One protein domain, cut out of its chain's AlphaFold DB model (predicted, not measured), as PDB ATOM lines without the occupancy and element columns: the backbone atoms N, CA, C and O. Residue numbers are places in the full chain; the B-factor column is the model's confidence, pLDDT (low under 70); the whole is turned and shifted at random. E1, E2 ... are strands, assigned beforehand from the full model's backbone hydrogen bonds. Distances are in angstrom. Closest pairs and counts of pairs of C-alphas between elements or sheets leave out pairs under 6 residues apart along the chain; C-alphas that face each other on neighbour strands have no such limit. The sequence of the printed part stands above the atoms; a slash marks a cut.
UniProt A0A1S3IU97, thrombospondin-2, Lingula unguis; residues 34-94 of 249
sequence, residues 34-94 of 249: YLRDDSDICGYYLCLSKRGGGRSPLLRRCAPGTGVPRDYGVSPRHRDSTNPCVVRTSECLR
ATOM      1  N   TYR A  34     191.771 189.129 217.970       96.38
ATOM      2  CA  TYR A  34     191.749 189.754 219.276       96.38
ATOM      3  C   TYR A  34     191.870 188.670 220.342       96.38
ATOM      4  O   TYR A  34     191.157 187.671 220.288       96.38
ATOM      5  N   LEU A  35     192.751 188.870 221.315       95.81
ATOM      6  CA  LEU A  35     192.919 187.963 222.448       95.81
ATOM      7  C   LEU A  35     192.407 188.655 223.709       95.81
ATOM      8  O   LEU A  35     192.610 189.860 223.885       95.81
ATOM      9  N   ARG A  36     191.729 187.908 224.580       92.56
ATOM     10  CA  ARG A  36     191.279 188.437 225.872       92.56
ATOM     11  C   ARG A  36     192.423 188.448 226.885       92.56
ATOM     12  O   ARG A  36     193.424 187.758 226.704       92.56
ATOM     13  N   ASP A  37     192.232 189.198 227.957       87.88
ATOM     14  CA  ASP A  37     193.074 189.178 229.150       87.88
ATOM     15  C   ASP A  37     192.210 188.734 230.338       87.88
ATOM     16  O   ASP A  37     191.243 189.411 230.692       87.88
ATOM     17  N   ASP A  38     192.527 187.593 230.953       83.75
ATOM     18  CA  ASP A  38     191.747 187.089 232.095       83.75
ATOM     19  C   ASP A  38     191.995 187.898 233.382       83.75
ATOM     20  O   ASP A  38     191.157 187.900 234.294       83.75
ATOM     21  N   SER A  39     193.113 188.630 233.437       78.88
ATOM     22  CA  SER A  39     193.463 189.549 234.520       78.88
ATOM     23  C   SER A  39     192.879 190.952 234.308       78.88
ATOM     24  O   SER A  39     192.568 191.653 235.280       78.88
ATOM     25  N   ASP A  40     192.649 191.349 233.051       81.62
ATOM     26  CA  ASP A  40     192.037 192.620 232.676       81.62
ATOM     27  C   ASP A  40     190.885 192.485 231.666       81.62
ATOM     28  O   ASP A  40     191.021 192.823 230.492       81.62
ATOM     29  N   ILE A  41     189.683 192.158 232.153       85.50
ATOM     30  CA  ILE A  41     188.449 192.154 231.339       85.50
ATOM     31  C   ILE A  41     188.095 193.519 230.727       85.50
ATOM     32  O   ILE A  41     187.092 193.649 230.045       85.50
ATOM     33  N   CYS A  42     188.841 194.581 231.004       86.81
ATOM     34  CA  CYS A  42     188.586 195.901 230.455       86.81
ATOM     35  C   CYS A  42     189.556 196.258 229.314       86.81
ATOM     36  O   CYS A  42     189.506 197.368 228.765       86.81
ATOM     37  N   GLY A  43     190.445 195.338 228.956       88.19
ATOM     38  CA  GLY A  43     191.369 195.439 227.842       88.19
ATOM     39  C   GLY A  43     191.319 194.190 226.975       88.19
ATOM     40  O   GLY A  43     190.752 193.166 227.336       88.19
ATOM     41  N   TYR A  44     191.907 194.301 225.795       92.81
ATOM     42  CA  TYR A  44     192.101 193.194 224.871       92.81
ATOM     43  C   TYR A  44     193.439 193.370 224.169       92.81
ATOM     44  O   TYR A  44     193.969 194.477 224.082       92.81
ATOM     45  N   TYR A  45     193.968 192.301 223.601       95.38
ATOM     46  CA  TYR A  45     195.145 192.365 222.754       95.38
ATOM     47  C   TYR A  45     194.732 192.315 221.296       95.38
ATOM     48  O   TYR A  45     194.064 191.380 220.867       95.38
ATOM     49  N   LEU A  46     195.154 193.308 220.519       95.69
ATOM     50  CA  LEU A  46     195.028 193.291 219.069       95.69
ATOM     51  C   LEU A  46     196.282 192.665 218.463       95.69
ATOM     52  O   LEU A  46     197.389 193.166 218.669       95.69
ATOM     53  N   CYS A  47     196.115 191.605 217.679       95.38
ATOM     54  CA  CYS A  47     197.215 190.978 216.962       95.38
ATOM     55  C   CYS A  47     197.611 191.803 215.736       95.38
ATOM     56  O   CYS A  47     196.965 191.736 214.686       95.38
ATOM     57  N   LEU A  48     198.700 192.556 215.858       94.06
ATOM     58  CA  LEU A  48     199.243 193.406 214.799       94.06
ATOM     59  C   LEU A  48     200.434 192.747 214.111       94.06
ATOM     60  O   LEU A  48     201.215 192.052 214.759       94.06
ATOM     61  N   SER A  49     200.596 193.002 212.816       92.44
ATOM     62  CA  SER A  49     201.782 192.582 212.069       92.44
ATOM     63  C   SER A  49     203.031 193.315 212.563       92.44
ATOM     64  O   SER A  49     203.004 194.526 212.791       92.44
ATOM     65  N   LYS A  50     204.135 192.585 212.709       91.19
ATOM     66  CA  LYS A  50     205.451 193.130 213.064       91.19
ATOM     67  C   LYS A  50     206.231 193.528 211.810       91.19
ATOM     68  O   LYS A  50     206.097 192.901 210.757       91.19
ATOM     69  N   ARG A  51     207.109 194.533 211.930       85.31
ATOM     70  CA  ARG A  51     208.169 194.758 210.930       85.31
ATOM     71  C   ARG A  51     209.146 193.579 211.016       85.31
ATOM     72  O   ARG A  51     209.617 193.283 212.108       85.31
ATOM     73  N   GLY A  52     209.401 192.901 209.897       84.19
ATOM     74  CA  GLY A  52     210.201 191.663 209.854       84.19
ATOM     75  C   GLY A  52     209.385 190.363 209.799       84.19
ATOM     76  O   GLY A  52     209.970 189.288 209.772       84.19
ATOM     77  N   GLY A  53     208.052 190.449 209.731       86.25
ATOM     78  CA  GLY A  53     207.173 189.287 209.602       86.25
ATOM     79  C   GLY A  53     206.599 188.797 210.933       86.25
ATOM     80  O   GLY A  53     207.094 189.109 212.016       86.25
ATOM     81  N   GLY A  54     205.498 188.049 210.843       89.56
ATOM     82  CA  GLY A  54     204.741 187.571 212.000       89.56
ATOM     83  C   GLY A  54     203.837 188.629 212.645       89.56
ATOM     84  O   GLY A  54     203.750 189.779 212.206       89.56
ATOM     85  N   ARG A  55     203.127 188.221 213.696       94.38
ATOM     86  CA  ARG A  55     202.155 189.031 214.441       94.38
ATOM     87  C   ARG A  55     202.463 189.023 215.932       94.38
ATOM     88  O   ARG A  55     202.897 188.009 216.479       94.38
ATOM     89  N   SER A  56     202.193 190.135 216.606       93.19
ATOM     90  CA  SER A  56     202.287 190.242 218.063       93.19
ATOM     91  C   SER A  56     201.075 190.891 218.701       93.19
ATOM     92  O   SER A  56     200.480 191.794 218.106       93.19
ATOM     93  N   PRO A  57     200.755 190.479 219.935       94.75
ATOM     94  CA  PRO A  57     199.665 191.059 220.689       94.75
ATOM     95  C   PRO A  57     200.061 192.457 221.175       94.75
ATOM     96  O   PRO A  57     201.077 192.634 221.843       94.75
ATOM     97  N   LEU A  58     199.249 193.459 220.844       92.56
ATOM     98  CA  LEU A  58     199.350 194.804 221.401       92.56
ATOM     99  C   LEU A  58     198.151 195.061 222.310       92.56
ATOM    100  O   LEU A  58     197.012 195.024 221.843       92.56
ATOM    101  N   LEU A  59     198.409 195.371 223.580       91.19
ATOM    102  CA  LEU A  59     197.360 195.706 224.538       91.19
ATOM    103  C   LEU A  59     196.614 196.978 224.106       91.19
ATOM    104  O   LEU A  59     197.207 198.028 223.850       91.19
ATOM    105  N   ARG A  60     195.289 196.881 224.057       91.81
ATOM    106  CA  ARG A  60     194.332 197.950 223.775       91.81
ATOM    107  C   ARG A  60     193.271 197.974 224.870       91.81
ATOM    108  O   ARG A  60     193.019 196.979 225.543       91.81
ATOM    109  N   ARG A  61     192.648 199.134 225.060       88.25
ATOM    110  CA  ARG A  61     191.609 199.330 226.077       88.25
ATOM    111  C   ARG A  61     190.246 199.443 225.421       88.25
ATOM    112  O   ARG A  61     190.109 200.097 224.388       88.25
ATOM    113  N   CYS A  62     189.252 198.847 226.063       89.31
ATOM    114  CA  CYS A  62     187.860 199.113 225.751       89.31
ATOM    115  C   CYS A  62     187.455 200.512 226.229       89.31
ATOM    116  O   CYS A  62     187.993 201.014 227.227       89.31
ATOM    117  N   ALA A  63     186.493 201.120 225.531       87.38
ATOM    118  CA  ALA A  63     185.900 202.392 225.927       87.38
ATOM    119  C   ALA A  63     185.329 202.310 227.363       87.38
ATOM    120  O   ALA A  63     184.976 201.216 227.825       87.38
ATOM    121  N   PRO A  64     185.243 203.428 228.106       83.25
ATOM    122  CA  PRO A  64     184.624 203.442 229.433       83.25
ATOM    123  C   PRO A  64     183.232 202.788 229.427       83.25
ATOM    124  O   PRO A  64     182.454 202.996 228.502       83.25
ATOM    125  N   GLY A  65     182.935 201.958 230.434       80.94
ATOM    126  CA  GLY A  65     181.663 201.221 230.517       80.94
ATOM    127  C   GLY A  65     181.540 200.008 229.580       80.94
ATOM    128  O   GLY A  65     180.473 199.404 229.494       80.94
ATOM    129  N   THR A  66     182.619 199.628 228.888       88.31
ATOM    130  CA  THR A  66     182.681 198.403 228.078       88.31
ATOM    131  C   THR A  66     183.839 197.508 228.518       88.31
ATOM    132  O   THR A  66     184.853 197.991 229.032       88.31
ATOM    133  N   GLY A  67     183.683 196.201 228.321       88.81
ATOM    134  CA  GLY A  67     184.672 195.188 228.672       88.81
ATOM    135  C   GLY A  67     184.562 193.946 227.792       88.81
ATOM    136  O   GLY A  67     183.626 193.795 227.013       88.81
ATOM    137  N   VAL A  68     185.541 193.066 227.925       91.44
ATOM    138  CA  VAL A  68     185.686 191.802 227.215       91.44
ATOM    139  C   VAL A  68     185.079 190.678 228.056       91.44
ATOM    140  O   VAL A  68     185.458 190.510 229.219       91.44
ATOM    141  N   PRO A  69     184.130 189.895 227.516       90.88
ATOM    142  CA  PRO A  69     183.594 188.726 228.201       90.88
ATOM    143  C   PRO A  69     184.679 187.690 228.524       90.88
ATOM    144  O   PRO A  69     185.592 187.469 227.731       90.88
ATOM    145  N   ARG A  70     184.562 187.005 229.670       88.19
ATOM    146  CA  ARG A  70     185.520 185.954 230.075       88.19
ATOM    147  C   ARG A  70     185.541 184.761 229.113       88.19
ATOM    148  O   ARG A  70     186.545 184.069 229.021       88.19
ATOM    149  N   ASP A  71     184.453 184.532 228.383       91.00
ATOM    150  CA  ASP A  71     184.317 183.485 227.367       91.00
ATOM    151  C   ASP A  71     184.714 183.949 225.949       91.00
ATOM    152  O   ASP A  71     184.533 183.210 224.976       91.00
ATOM    153  N   TYR A  72     185.268 185.162 225.803       93.88
ATOM    154  CA  TYR A  72     185.702 185.693 224.513       93.88
ATOM    155  C   TYR A  72     186.829 184.854 223.893       93.88
ATOM    156  O   TYR A  72     187.820 184.515 224.545       93.88
ATOM    157  N   GLY A  73     186.666 184.507 222.619       91.94
ATOM    158  CA  GLY A  73     187.545 183.599 221.883       91.94
ATOM    159  C   GLY A  73     187.353 182.114 222.211       91.94
ATOM    160  O   GLY A  73     188.040 181.291 221.619       91.94
ATOM    161  N   VAL A  74     186.434 181.760 223.121       91.75
ATOM    162  CA  VAL A  74     186.100 180.364 223.483       91.75
ATOM    163  C   VAL A  74     184.700 179.997 222.996       91.75
ATOM    164  O   VAL A  74     184.483 178.918 222.453       91.75
ATOM    165  N   SER A  75     183.739 180.905 223.179       91.06
ATOM    166  CA  SER A  75     182.337 180.690 222.824       91.06
ATOM    167  C   SER A  75     182.045 181.051 221.360       91.06
ATOM    168  O   SER A  75     182.508 182.094 220.886       91.06
ATOM    169  N   PRO A  76     181.184 180.296 220.646       90.00
ATOM    170  CA  PRO A  76     180.730 180.655 219.297       90.00
ATOM    171  C   PRO A  76     180.057 182.034 219.203       90.00
ATOM    172  O   PRO A  76     180.038 182.627 218.122       90.00
ATOM    173  N   ARG A  77     179.510 182.537 220.322       89.69
ATOM    174  CA  ARG A  77     178.901 183.874 220.432       89.69
ATOM    175  C   ARG A  77     179.939 184.998 220.457       89.69
ATOM    176  O   ARG A  77     179.639 186.106 220.029       89.69
ATOM    177  N   HIS A  78     181.153 184.711 220.919       92.19
ATOM    178  CA  HIS A  78     182.222 185.683 221.122       92.19
ATOM    179  C   HIS A  78     183.471 185.253 220.353       92.19
ATOM    180  O   HIS A  78     184.473 184.836 220.931       92.19
ATOM    181  N   ARG A  79     183.401 185.319 219.022       93.50
ATOM    182  CA  ARG A  79     184.509 184.903 218.153       93.50
ATOM    183  C   ARG A  79     185.682 185.871 218.271       93.50
ATOM    184  O   ARG A  79     185.490 187.085 218.262       93.50
ATOM    185  N   ASP A  80     186.897 185.339 218.240       94.38
ATOM    186  CA  ASP A  80     188.149 186.103 218.327       94.38
ATOM    187  C   ASP A  80     188.426 187.037 217.127       94.38
ATOM    188  O   ASP A  80     189.429 187.747 217.120       94.38
ATOM    189  N   SER A  81     187.546 187.068 216.122       93.56
ATOM    190  CA  SER A  81     187.570 187.996 214.982       93.56
ATOM    191  C   SER A  81     186.585 189.163 215.093       93.56
ATOM    192  O   SER A  81     186.476 189.946 214.150       93.56
ATOM    193  N   THR A  82     185.807 189.246 216.173       92.88
ATOM    194  CA  THR A  82     184.757 190.266 216.347       92.88
ATOM    195  C   THR A  82     185.235 191.427 217.220       92.88
ATOM    196  O   THR A  82     186.384 191.443 217.647       92.88
ATOM    197  N   ASN A  83     184.406 192.454 217.435       91.56
ATOM    198  CA  ASN A  83     184.760 193.512 218.382       91.56
ATOM    199  C   ASN A  83     184.699 192.942 219.814       91.56
ATOM    200  O   ASN A  83     183.621 192.519 220.233       91.56
ATOM    201  N   PRO A  84     185.809 192.941 220.572       93.50
ATOM    202  CA  PRO A  84     185.845 192.355 221.909       93.50
ATOM    203  C   PRO A  84     185.116 193.181 222.975       93.50
ATOM    204  O   PRO A  84     184.766 192.641 224.021       93.50
ATOM    205  N   CYS A  85     184.896 194.476 222.748       92.06
ATOM    206  CA  CYS A  85     184.352 195.377 223.758       92.06
ATOM    207  C   CYS A  85     182.822 195.411 223.709       92.06
ATOM    208  O   CYS A  85     182.240 196.030 222.817       92.06
ATOM    209  N   VAL A  86     182.176 194.794 224.701       90.62
ATOM    210  CA  VAL A  86     180.716 194.815 224.890       90.62
ATOM    211  C   VAL A  86     180.342 195.621 226.134       90.62
ATOM    212  O   VAL A  86     181.167 195.834 227.024       90.62
ATOM    213  N   VAL A  87     179.102 196.100 226.212       83.69
ATOM    214  CA  VAL A  87     178.635 196.941 227.327       83.69
ATOM    215  C   VAL A  87     178.683 196.166 228.651       83.69
ATOM    216  O   VAL A  87     178.070 195.110 228.787       83.69
ATOM    217  N   ARG A  88     179.414 196.710 229.632       73.56
ATOM    218  CA  ARG A  88     179.517 196.238 231.023       73.56
ATOM    219  C   ARG A  88     179.512 197.464 231.932       73.56
ATOM    220  O   ARG A  88     180.534 198.120 232.122       73.56
ATOM    221  N   THR A  89     178.338 197.808 232.446       59.25
ATOM    222  CA  THR A  89     177.983 199.173 232.869       59.25
ATOM    223  C   THR A  89     178.721 199.735 234.091       59.25
ATOM    224  O   THR A  89     178.583 200.924 234.357       59.25
ATOM    225  N   SER A  90     179.550 198.974 234.814       67.25
ATOM    226  CA  SER A  90     180.262 199.513 235.992       67.25
ATOM    227  C   SER A  90     181.683 198.989 236.223       67.25
ATOM    228  O   SER A  90     182.520 199.733 236.738       67.25
ATOM    229  N   GLU A  91     182.002 197.760 235.804       73.69
ATOM    230  CA  GLU A  91     183.282 197.101 236.131       73.69
ATOM    231  C   GLU A  91     184.508 197.848 235.588       73.69
ATOM    232  O   GLU A  91     185.571 197.860 236.206       73.69
ATOM    233  N   CYS A  92     184.358 198.502 234.437       78.12
ATOM    234  CA  CYS A  92     185.457 199.159 233.741       78.12
ATOM    235  C   CYS A  92     185.498 200.681 233.965       78.12
ATOM    236  O   CYS A  92     186.219 201.381 233.261       78.12
ATOM    237  N   LEU A  93     184.756 201.225 234.935       77.00
ATOM    238  CA  LEU A  93     184.763 202.668 235.225       77.00
ATOM    239  C   LEU A  93     185.774 203.088 236.299       77.00
ATOM    240  O   LEU A  93     186.138 204.260 236.350       77.00
ATOM    241  N   ARG A  94     186.238 202.165 237.152       77.69
ATOM    242  CA  ARG A  94     187.098 202.486 238.303       77.69
ATOM    243  C   ARG A  94     188.486 201.846 238.192       77.69
ATOM    244  O   ARG A  94     188.605 200.779 237.584       77.69
TER     245      ARG A  94
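Overview. This is residues 34 to 94 of the 249 residues of the protein "thrombospondin-2" of Lingula unguis (UniProt A0A1S3IU97). Little of this model is regular structure: a long two-stranded hairpin, E2 and E3, with the short strand E1 beside E2, is followed by a long looping stretch, residues 62 to 94, with no named element. The tip of the hairpin makes one end of the long axis. The printed part has 61 residues, no named helix and three strands, E1, E2 and E3, an all-strand antiparallel sheet in that order. It is only just compact, close to loose, with a radius of gyration of the C-alphas of 12.1 A, and spans 41 by 27 by 17 A.

Arrangement. E1, residues 34 to 36, forms a hairpin with E2, residues 43 to 49, at 146 degrees; N 35 and O 45 are 2.9 A apart, within hydrogen-bond range. E2 forms a second hairpin with E3, residues 55 to 61, at 149 degrees; N 60 and O 44 are 2.7 A apart, within hydrogen-bond range. The three make a meander, each strand the antiparallel neighbour of the one before. Residues 66 to 67 pair with 86 to 87, antiparallel.

Along the chain. E1 begins at C-alpha 34 (191.749, 189.754, 219.276). E2 is 19.1 A long and E3 18.8 A, ending at C-alpha 61 (191.609, 199.330, 226.077).

Size, cuts and confidence. The C-alphas farthest apart, of Gly 52 and Ser 90, are 40.5 A apart. The printed part has no cut. Residues 89 to 90 have pLDDT under 70.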